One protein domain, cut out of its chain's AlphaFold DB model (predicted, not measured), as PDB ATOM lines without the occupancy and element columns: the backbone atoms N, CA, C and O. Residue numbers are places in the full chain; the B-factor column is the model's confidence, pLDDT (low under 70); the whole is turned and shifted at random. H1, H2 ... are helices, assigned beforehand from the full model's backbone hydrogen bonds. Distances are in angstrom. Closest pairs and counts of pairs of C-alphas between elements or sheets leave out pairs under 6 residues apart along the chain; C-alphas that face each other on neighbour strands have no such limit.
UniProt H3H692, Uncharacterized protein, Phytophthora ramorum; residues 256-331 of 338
ATOM      1  N   HIS A 256     190.608 164.704 147.743       89.50
ATOM      2  CA  HIS A 256     189.339 165.381 147.488       89.50
ATOM      3  C   HIS A 256     188.331 165.214 148.634       89.50
ATOM      4  O   HIS A 256     187.750 166.184 149.122       89.50
ATOM      5  N   GLN A 257     188.174 163.991 149.148       90.75
ATOM      6  CA  GLN A 257     187.325 163.740 150.315       90.75
ATOM      7  C   GLN A 257     187.815 164.509 151.547       90.75
ATOM      8  O   GLN A 257     187.008 165.055 152.299       90.75
ATOM      9  N   LEU A 258     189.135 164.582 151.754       91.00
ATOM     10  CA  LEU A 258     189.704 165.335 152.869       91.00
ATOM     11  C   LEU A 258     189.547 166.854 152.689       91.00
ATOM     12  O   LEU A 258     189.309 167.561 153.669       91.00
ATOM     13  N   TRP A 259     189.654 167.349 151.456       90.38
ATOM     14  CA  TRP A 259     189.411 168.746 151.098       90.38
ATOM     15  C   TRP A 259     187.991 169.171 151.483       90.38
ATOM     16  O   TRP A 259     187.819 170.162 152.199       90.38
ATOM     17  N   GLY A 260     186.993 168.365 151.100       90.06
ATOM     18  CA  GLY A 260     185.591 168.571 151.471       90.06
ATOM     19  C   GLY A 260     185.334 168.421 152.975       90.06
ATOM     20  O   GLY A 260     184.648 169.248 153.568       90.06
ATOM     21  N   LEU A 261     185.949 167.434 153.642       89.12
ATOM     22  CA  LEU A 261     185.820 167.252 155.098       89.12
ATOM     23  C   LEU A 261     186.288 168.486 155.883       89.12
ATOM     24  O   LEU A 261     185.746 168.808 156.942       89.12
ATOM     25  N   TYR A 262     187.307 169.172 155.374       89.69
ATOM     26  CA  TYR A 262     187.805 170.406 155.961       89.69
ATOM     27  C   TYR A 262     187.075 171.665 155.482       89.69
ATOM     28  O   TYR A 262     187.411 172.742 155.982       89.69
ATOM     29  N   GLN A 263     186.089 171.553 154.586       89.19
ATOM     30  CA  GLN A 263     185.358 172.684 153.997       89.19
ATOM     31  C   GLN A 263     186.330 173.714 153.400       89.19
ATOM     32  O   GLN A 263     186.289 174.903 153.721       89.19
ATOM     33  N   LEU A 264     187.335 173.235 152.656       87.62
ATOM     34  CA  LEU A 264     188.363 174.102 152.065       87.62
ATOM     35  C   LEU A 264     187.886 174.795 150.780       87.62
ATOM     36  O   LEU A 264     188.459 175.805 150.382       87.62
ATOM     37  N   ASP A 265     186.831 174.277 150.163       84.31
ATOM     38  CA  ASP A 265     186.144 174.797 148.983       84.31
ATOM     39  C   ASP A 265     185.400 176.115 149.237       84.31
ATOM     40  O   ASP A 265     185.338 176.968 148.354       84.31
ATOM     41  N   GLU A 266     184.912 176.332 150.458       83.12
ATOM     42  CA  GLU A 266     184.149 177.534 150.823       83.12
ATOM     43  C   GLU A 266     185.029 178.770 151.099       83.12
ATOM     44  O   GLU A 266     184.529 179.850 151.425       83.12
ATOM     45  N   MET A 267     186.355 178.642 151.003       81.12
ATOM     46  CA  MET A 267     187.289 179.674 151.453       81.12
ATOM     47  C   MET A 267     188.095 180.303 150.322       81.12
ATOM     48  O   MET A 267     188.577 179.646 149.402       81.12
ATOM     49  N   SER A 268     188.349 181.605 150.454       82.25
ATOM     50  CA  SER A 268     189.295 182.289 149.577       82.25
ATOM     51  C   SER A 268     190.728 181.801 149.819       82.25
ATOM     52  O   SER A 268     191.135 181.489 150.941       82.25
ATOM     53  N   TYR A 269     191.534 181.802 148.758       74.69
ATOM     54  CA  TYR A 269     192.930 181.357 148.785       74.69
ATOM     55  C   TYR A 269     193.792 182.071 149.849       74.69
ATOM     56  O   TYR A 269     194.656 181.463 150.482       74.69
ATOM     57  N   THR A 270     193.531 183.353 150.117       79.88
ATOM     58  CA  THR A 270     194.253 184.127 151.142       79.88
ATOM     59  C   THR A 270     193.899 183.710 152.571       79.88
ATOM     60  O   THR A 270     194.756 183.776 153.457       79.88
ATOM     61  N   LEU A 271     192.661 183.263 152.810       81.44
ATOM     62  CA  LEU A 271     192.214 182.731 154.098       81.44
ATOM     63  C   LEU A 271     192.676 181.285 154.299       81.44
ATOM     64  O   LEU A 271     193.093 180.932 155.405       81.44
ATOM     65  N   LEU A 272     192.692 180.489 153.227       81.62
ATOM     66  CA  LEU A 272     193.179 179.109 153.229       81.62
ATOM     67  C   LEU A 272     194.586 179.003 153.830       81.62
ATOM     68  O   LEU A 272     194.799 178.222 154.759       81.62
ATOM     69  N   LYS A 273     195.522 179.863 153.399       78.44
ATOM     70  CA  LYS A 273     196.921 179.868 153.880       78.44
ATOM     71  C   LYS A 273     197.097 180.121 155.380       78.44
ATOM     72  O   LYS A 273     198.162 179.845 155.921       78.44
ATOM     73  N   LYS A 274     196.080 180.648 156.063       81.19
ATOM     74  CA  LYS A 274     196.140 180.957 157.501       81.19
ATOM     75  C   LYS A 274     195.535 179.856 158.375       81.19
ATOM     76  O   LYS A 274     195.626 179.945 159.600       81.19
ATOM     77  N   ARG A 275     194.908 178.831 157.786       82.62
ATOM     78  CA  ARG A 275     194.175 177.797 158.526       82.62
ATOM     79  C   ARG A 275     195.069 176.598 158.833       82.62
ATOM     80  O   ARG A 275     195.718 176.049 157.949       82.62
ATOM     81  N   SER A 276     195.029 176.116 160.073       82.06
ATOM     82  CA  SER A 276     195.717 174.875 160.458       82.06
ATOM     83  C   SER A 276     195.213 173.658 159.677       82.06
ATOM     84  O   SER A 276     196.001 172.775 159.365       82.06
ATOM     85  N   SER A 277     193.928 173.637 159.304       84.81
ATOM     86  CA  SER A 277     193.340 172.566 158.489       84.81
ATOM     87  C   SER A 277     193.997 172.440 157.116       84.81
ATOM     88  O   SER A 277     194.118 171.327 156.613       84.81
ATOM     89  N   LEU A 278     194.474 173.551 156.532       87.75
ATOM     90  CA  LEU A 278     195.227 173.489 155.284       87.75
ATOM     91  C   LEU A 278     196.579 172.804 155.497       87.75
ATOM     92  O   LEU A 278     196.975 171.993 154.674       87.75
ATOM     93  N   MET A 279     197.272 173.069 156.608       84.50
ATOM     94  CA  MET A 279     198.542 172.392 156.907       84.50
ATOM     95  C   MET A 279     198.344 170.881 157.067       84.50
ATOM     96  O   MET A 279     199.141 170.100 156.550       84.50
ATOM     97  N   SER A 280     197.254 170.462 157.718       85.06
ATOM     98  CA  SER A 280     196.878 169.049 157.799       85.06
ATOM     99  C   SER A 280     196.536 168.467 156.422       85.06
ATOM    100  O   SER A 280     196.963 167.359 156.117       85.06
ATOM    101  N   TYR A 281     195.805 169.200 155.573       90.75
ATOM    102  CA  TYR A 281     195.532 168.780 154.195       90.75
ATOM    103  C   TYR A 281     196.822 168.612 153.388       90.75
ATOM    104  O   TYR A 281     197.053 167.542 152.841       90.75
ATOM    105  N   VAL A 282     197.690 169.628 153.373       89.06
ATOM    106  CA  VAL A 282     198.964 169.629 152.639       89.06
ATOM    107  C   VAL A 282     199.816 168.436 153.049       89.06
ATOM    108  O   VAL A 282     200.279 167.683 152.199       89.06
ATOM    109  N   ARG A 283     199.965 168.216 154.359       87.62
ATOM    110  CA  ARG A 283     200.733 167.088 154.887       87.62
ATOM    111  C   ARG A 283     200.142 165.741 154.458       87.62
ATOM    112  O   ARG A 283     200.899 164.857 154.066       87.62
ATOM    113  N   TYR A 284     198.816 165.594 154.503       90.81
ATOM    114  CA  TYR A 284     198.153 164.380 154.031       90.81
ATOM    115  C   TYR A 284     198.326 164.173 152.526       90.81
ATOM    116  O   TYR A 284     198.682 163.077 152.113       90.81
ATOM    117  N   ALA A 285     198.113 165.210 151.717       89.94
ATOM    118  CA  ALA A 285     198.243 165.144 150.266       89.94
ATOM    119  C   ALA A 285     199.667 164.748 149.851       89.94
ATOM    120  O   ALA A 285     199.831 163.844 149.039       89.94
ATOM    121  N   THR A 286     200.702 165.299 150.499       88.56
ATOM    122  CA  THR A 286     202.090 164.856 150.281       88.56
ATOM    123  C   THR A 286     202.277 163.362 150.571       88.56
ATOM    124  O   THR A 286     202.852 162.660 149.737       88.56
ATOM    125  N   MET A 287     201.768 162.869 151.711       87.69
ATOM    126  CA  MET A 287     201.835 161.448 152.085       87.69
ATOM    127  C   MET A 287     201.060 160.547 151.115       87.69
ATOM    128  O   MET A 287     201.563 159.497 150.718       87.69
ATOM    129  N   TYR A 288     199.848 160.954 150.735       88.75
ATOM    130  CA  TYR A 288     199.003 160.244 149.781       88.75
ATOM    131  C   TYR A 288     199.715 160.113 148.435       88.75
ATOM    132  O   TYR A 288     199.838 159.011 147.902       88.75
ATOM    133  N   ASP A 289     200.276 161.211 147.930       85.44
ATOM    134  CA  ASP A 289     200.993 161.214 146.662       85.44
ATOM    135  C   ASP A 289     202.277 160.375 146.715       85.44
ATOM    136  O   ASP A 289     202.618 159.720 145.732       85.44
ATOM    137  N   ASP A 290     203.024 160.394 147.828       85.94
ATOM    138  CA  ASP A 290     204.196 159.519 148.023       85.94
ATOM    139  C   ASP A 290     203.808 158.037 147.947       85.94
ATOM    140  O   ASP A 290     204.522 157.230 147.347       85.94
ATOM    141  N   GLU A 291     202.675 157.664 148.542       85.81
ATOM    142  CA  GLU A 291     202.195 156.287 148.511       85.81
ATOM    143  C   GLU A 291     201.697 155.885 147.119       85.81
ATOM    144  O   GLU A 291     202.058 154.817 146.617       85.81
ATOM    145  N   MET A 292     200.947 156.763 146.447       83.25
ATOM    146  CA  MET A 292     200.524 156.542 145.064       83.25
ATOM    147  C   MET A 292     201.722 156.391 144.121       83.25
ATOM    148  O   MET A 292     201.710 155.515 143.257       83.25
ATOM    149  N   PHE A 293     202.787 157.175 144.319       80.81
ATOM    150  CA  PHE A 293     204.014 157.061 143.532       80.81
ATOM    151  C   PHE A 293     204.677 155.688 143.706       80.81
ATOM    152  O   PHE A 293     205.027 155.035 142.719       80.81
ATOM    153  N   LYS A 294     204.795 155.195 144.947       84.50
ATOM    154  CA  LYS A 294     205.319 153.843 145.207       84.50
ATOM    155  C   LYS A 294     204.472 152.773 144.519       84.50
ATOM    156  O   LYS A 294     205.028 151.876 143.887       84.50
ATOM    157  N   LEU A 295     203.143 152.875 144.601       82.06
ATOM    158  CA  LEU A 295     202.234 151.928 143.951       82.06
ATOM    159  C   LEU A 295     202.392 151.947 142.426       82.06
ATOM    160  O   LEU A 295     202.549 150.882 141.826       82.06
ATOM    161  N   SER A 296     202.451 153.132 141.817       77.44
ATOM    162  CA  SER A 296     202.673 153.291 140.378       77.44
ATOM    163  C   SER A 296     204.012 152.687 139.938       77.44
ATOM    164  O   SER A 296     204.052 151.893 138.998       77.44
ATOM    165  N   SER A 297     205.095 152.944 140.682       79.06
ATOM    166  CA  SER A 297     206.419 152.365 140.400       79.06
ATOM    167  C   SER A 297     206.460 150.832 140.500       79.06
ATOM    168  O   SER A 297     207.334 150.196 139.918       79.06
ATOM    169  N   SER A 298     205.491 150.226 141.195       81.19
ATOM    170  CA  SER A 298     205.335 148.770 141.307       81.19
ATOM    171  C   SER A 298     204.479 148.141 140.195       81.19
ATOM    172  O   SER A 298     204.185 146.948 140.257       81.19
ATOM    173  N   GLY A 299     204.064 148.923 139.191       75.94
ATOM    174  CA  GLY A 299     203.234 148.460 138.074       75.94
ATOM    175  C   GLY A 299     201.747 148.309 138.413       75.94
ATOM    176  O   GLY A 299     201.002 147.723 137.631       75.94
ATOM    177  N   LYS A 300     201.300 148.819 139.569       75.25
ATOM    178  CA  LYS A 300     199.876 148.877 139.915       75.25
ATOM    179  C   LYS A 300     199.246 150.127 139.315       75.25
ATOM    180  O   LYS A 300     199.770 151.228 139.466       75.25
ATOM    181  N   GLU A 301     198.103 149.950 138.665       67.19
ATOM    182  CA  GLU A 301     197.319 151.051 138.116       67.19
ATOM    183  C   GLU A 301     196.753 151.917 139.255       67.19
ATOM    184  O   GLU A 301     196.091 151.416 140.167       67.19
ATOM    185  N   VAL A 302     197.037 153.219 139.215       62.97
ATOM    186  CA  VAL A 302     196.541 154.200 140.187       62.97
ATOM    187  C   VAL A 302     195.419 154.996 139.531       62.97
ATOM    188  O   VAL A 302     195.644 155.702 138.550       62.97
ATOM    189  N   LYS A 303     194.206 154.908 140.083       60.50
ATOM    190  CA  LYS A 303     193.085 155.754 139.656       60.50
ATOM    191  C   LYS A 303     193.238 157.139 140.282       60.50
ATOM    192  O   LYS A 303     193.067 157.294 141.488       60.50
ATOM    193  N   ILE A 304     193.551 158.140 139.464       61.88
ATOM    194  CA  ILE A 304     193.524 159.547 139.878       61.88
ATOM    195  C   ILE A 304     192.081 160.040 139.721       61.88
ATOM    196  O   ILE A 304     191.517 159.963 138.631       61.88
ATOM    197  N   GLY A 305     191.464 160.496 140.813       59.34
ATOM    198  CA  GLY A 305     190.101 161.035 140.789       59.34
ATOM    199  C   GLY A 305     190.035 162.347 140.003       59.34
ATOM    200  O   GLY A 305     190.831 163.251 140.240       59.34
ATOM    201  N   SER A 306     189.088 162.458 139.073       57.53
ATOM    202  CA  SER A 306     188.923 163.597 138.154       57.53
ATOM    203  C   SER A 306     188.061 164.745 138.709       57.53
ATOM    204  O   SER A 306     187.565 165.556 137.935       57.53
ATOM    205  N   GLU A 307     187.850 164.816 140.026       72.81
ATOM    206  CA  GLU A 307     186.811 165.662 140.655       72.81
ATOM    207  C   GLU A 307     187.361 166.851 141.473       72.81
ATOM    208  O   GLU A 307     186.618 167.517 142.189       72.81
ATOM    209  N   ALA A 308     188.659 167.160 141.374       77.94
ATOM    210  CA  ALA A 308     189.280 168.218 142.177       77.94
ATOM    211  C   ALA A 308     188.833 169.637 141.763       77.94
ATOM    212  O   ALA A 308     188.803 169.984 140.580       77.94
ATOM    213  N   SER A 309     188.545 170.495 142.750       78.88
ATOM    214  CA  SER A 309     188.220 171.912 142.502       78.88
ATOM    215  C   SER A 309     189.444 172.700 141.997       78.88
ATOM    216  O   SER A 309     190.576 172.321 142.302       78.88
ATOM    217  N   PRO A 310     189.284 173.849 141.302       81.31
ATOM    218  CA  PRO A 310     190.427 174.665 140.874       81.31
ATOM    219  C   PRO A 310     191.362 175.085 142.021       81.31
ATOM    220  O   PRO A 310     192.577 175.146 141.848       81.31
ATOM    221  N   ALA A 311     190.809 175.353 143.211       80.00
ATOM    222  CA  ALA A 311     191.595 175.685 144.396       80.00
ATOM    223  C   ALA A 311     192.400 174.479 144.908       80.00
ATOM    224  O   ALA A 311     193.575 174.630 145.239       80.00
ATOM    225  N   GLU A 312     191.792 173.291 144.921       80.06
ATOM    226  CA  GLU A 312     192.460 172.037 145.282       80.06
ATOM    227  C   GLU A 312     193.600 171.719 144.303       80.06
ATOM    228  O   GLU A 312     194.720 171.434 144.729       80.06
ATOM    229  N   ILE A 313     193.351 171.859 142.996       80.75
ATOM    230  CA  ILE A 313     194.356 171.660 141.941       80.75
ATOM    231  C   ILE A 313     195.552 172.591 142.152       80.75
ATOM    232  O   ILE A 313     196.689 172.124 142.142       80.75
ATOM    233  N   ASN A 314     195.323 173.886 142.389       83.31
ATOM    234  CA  ASN A 314     196.410 174.847 142.602       83.31
ATOM    235  C   ASN A 314     197.284 174.478 143.810       83.31
ATOM    236  O   ASN A 314     198.509 174.541 143.723       83.31
ATOM    237  N   ILE A 315     196.672 174.051 144.919       82.56
ATOM    238  CA  ILE A 315     197.424 173.622 146.104       82.56
ATOM    239  C   ILE A 315     198.187 172.323 145.832       82.56
ATOM    240  O   ILE A 315     199.354 172.227 146.201       82.56
ATOM    241  N   ASN A 316     197.590 171.350 145.144       82.38
ATOM    242  CA  ASN A 316     198.287 170.114 144.778       82.38
ATOM    243  C   ASN A 316     199.483 170.395 143.852       82.38
ATOM    244  O   ASN A 316     200.563 169.843 144.055       82.38
ATOM    245  N   VAL A 317     199.344 171.328 142.904       80.81
ATOM    246  CA  VAL A 317     200.453 171.788 142.054       80.81
ATOM    247  C   VAL A 317     201.568 172.435 142.882       80.81
ATOM    248  O   VAL A 317     202.739 172.140 142.646       80.81
ATOM    249  N   GLU A 318     201.240 173.270 143.875       83.38
ATOM    250  CA  GLU A 318     202.233 173.837 144.804       83.38
ATOM    251  C   GLU A 318     202.965 172.744 145.596       83.38
ATOM    252  O   GLU A 318     204.192 172.791 145.721       83.38
ATOM    253  N   ILE A 319     202.235 171.738 146.084       80.75
ATOM    254  CA  ILE A 319     202.811 170.586 146.788       80.75
ATOM    255  C   ILE A 319     203.806 169.860 145.877       80.75
ATOM    256  O   ILE A 319     204.953 169.644 146.272       80.75
ATOM    257  N   TRP A 320     203.418 169.543 144.641       79.50
ATOM    258  CA  TRP A 320     204.287 168.849 143.686       79.50
ATOM    259  C   TRP A 320     205.525 169.659 143.310       79.50
ATOM    260  O   TRP A 320     206.627 169.105 143.268       79.50
ATOM    261  N   ALA A 321     205.360 170.967 143.091       77.06
ATOM    262  CA  ALA A 321     206.465 171.876 142.806       77.06
ATOM    263  C   ALA A 321     207.459 171.938 143.976       77.06
ATOM    264  O   ALA A 321     208.667 171.905 143.758       77.06
ATOM    265  N   SER A 322     206.964 171.963 145.218       75.62
ATOM    266  CA  SER A 322     207.809 172.000 146.420       75.62
ATOM    267  C   SER A 322     208.600 170.708 146.665       75.62
ATOM    268  O   SER A 322     209.638 170.737 147.324       75.62
ATOM    269  N   ALA A 323     208.140 169.582 146.115       69.31
ATOM    270  CA  ALA A 323     208.726 168.260 146.318       69.31
ATOM    271  C   ALA A 323     209.667 167.803 145.181       69.31
ATOM    272  O   ALA A 323     210.084 166.648 145.180       69.31
ATOM    273  N   ASN A 324     210.011 168.675 144.216       67.44
ATOM    274  CA  ASN A 324     210.867 168.353 143.056       67.44
ATOM    275  C   ASN A 324     210.423 167.095 142.271       67.44
ATOM    276  O   ASN A 324     211.254 166.331 141.774       67.44
ATOM    277  N   ARG A 325     209.112 166.846 142.156       62.38
ATOM    278  CA  ARG A 325     208.602 165.625 141.506       62.38
ATOM    279  C   ARG A 325     208.648 165.718 139.963       62.38
ATOM    280  O   ARG A 325     208.499 166.817 139.424       62.38
ATOM    281  N   PRO A 326     208.841 164.599 139.229       53.97
ATOM    282  CA  PRO A 326     208.921 164.600 137.762       53.97
ATOM    283  C   PRO A 326     207.632 165.099 137.093       53.97
ATOM    284  O   PRO A 326     206.527 164.770 137.522       53.97
ATOM    285  N   LYS A 327     207.766 165.836 135.980       51.72
ATOM    286  CA  LYS A 327     206.629 166.380 135.207       51.72
ATOM    287  C   LYS A 327     205.719 165.305 134.592       51.72
ATOM    288  O   LYS A 327     204.608 165.625 134.188       51.72
ATOM    289  N   GLU A 328     206.162 164.051 134.521       49.91
ATOM    290  CA  GLU A 328     205.400 162.927 133.952       49.91
ATOM    291  C   GLU A 328     204.082 162.642 134.698       49.91
ATOM    292  O   GLU A 328     203.147 162.118 134.096       49.91
ATOM    293  N   TYR A 329     203.973 163.068 135.963       43.34
ATOM    294  CA  TYR A 329     202.752 162.996 136.778       43.34
ATOM    295  C   TYR A 329     201.661 163.999 136.361       43.34
ATOM    296  O   TYR A 329     200.499 163.833 136.717       43.34
ATOM    297  N   LEU A 330     202.018 165.035 135.593       44.59
ATOM    298  CA  LEU A 330     201.099 166.083 135.132       44.59
ATOM    299  C   LEU A 330     200.334 165.697 133.859       44.59
ATOM    300  O   LEU A 330     199.661 166.547 133.276       44.59
ATOM    301  N   ARG A 331     200.432 164.444 133.391       42.78
ATOM    302  CA  ARG A 331     199.556 163.964 132.317       42.78
ATOM    303  C   ARG A 331     198.134 163.882 132.861       42.78
ATOM    304  O   ARG A 331     197.720 162.864 133.405       42.78
TER     305      ARG A 331
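What this domain is: This is residues 256 to 331 of the 338 residues of an uncharacterized protein of Phytophthora ramorum (UniProt H3H692). One long helix, H3, makes the length of this domain; H4 packs steeply on its residues 282 to 286, and the long link 298 to 309 folds back from the end of H3 to H4. The 76 printed residues, all helix in class, have five named helices, H1 to H5 in order, compact with a radius of gyration of the C-alphas of 12.9 A, spanning 39 by 23 by 20 A.

How they stand to each other: Start at H1, residues 256 to 261, close but not clearly touching H3, residues 276 to 297: C-alphas 259 and 281, the closest, are 6.9 A apart. H2, residues 269 to 272, is likewise close to H4, residues 310 to 322. H3 and H4 touch, closest at C-alphas 286 and 319, 6.7 A, at a steep tilt of 67 degrees, only just short of about perpendicular. H5, residues 327 to 330, is near H4. Every O i to N i+4 pair is within hydrogen-bond range in H1, H3 and H4; H2 and H5 are too short for one.

Where its parts are: Find C-alpha 256 at (189.339, 165.381, 147.488). H3 runs 32.0 A to C-alpha 297 at (206.419, 152.365, 140.400); H4 runs 18.4 A.

The domain as a whole: The printed part has no cut; residues 301 to 306 and 323 to 331 are under pLDDT 70.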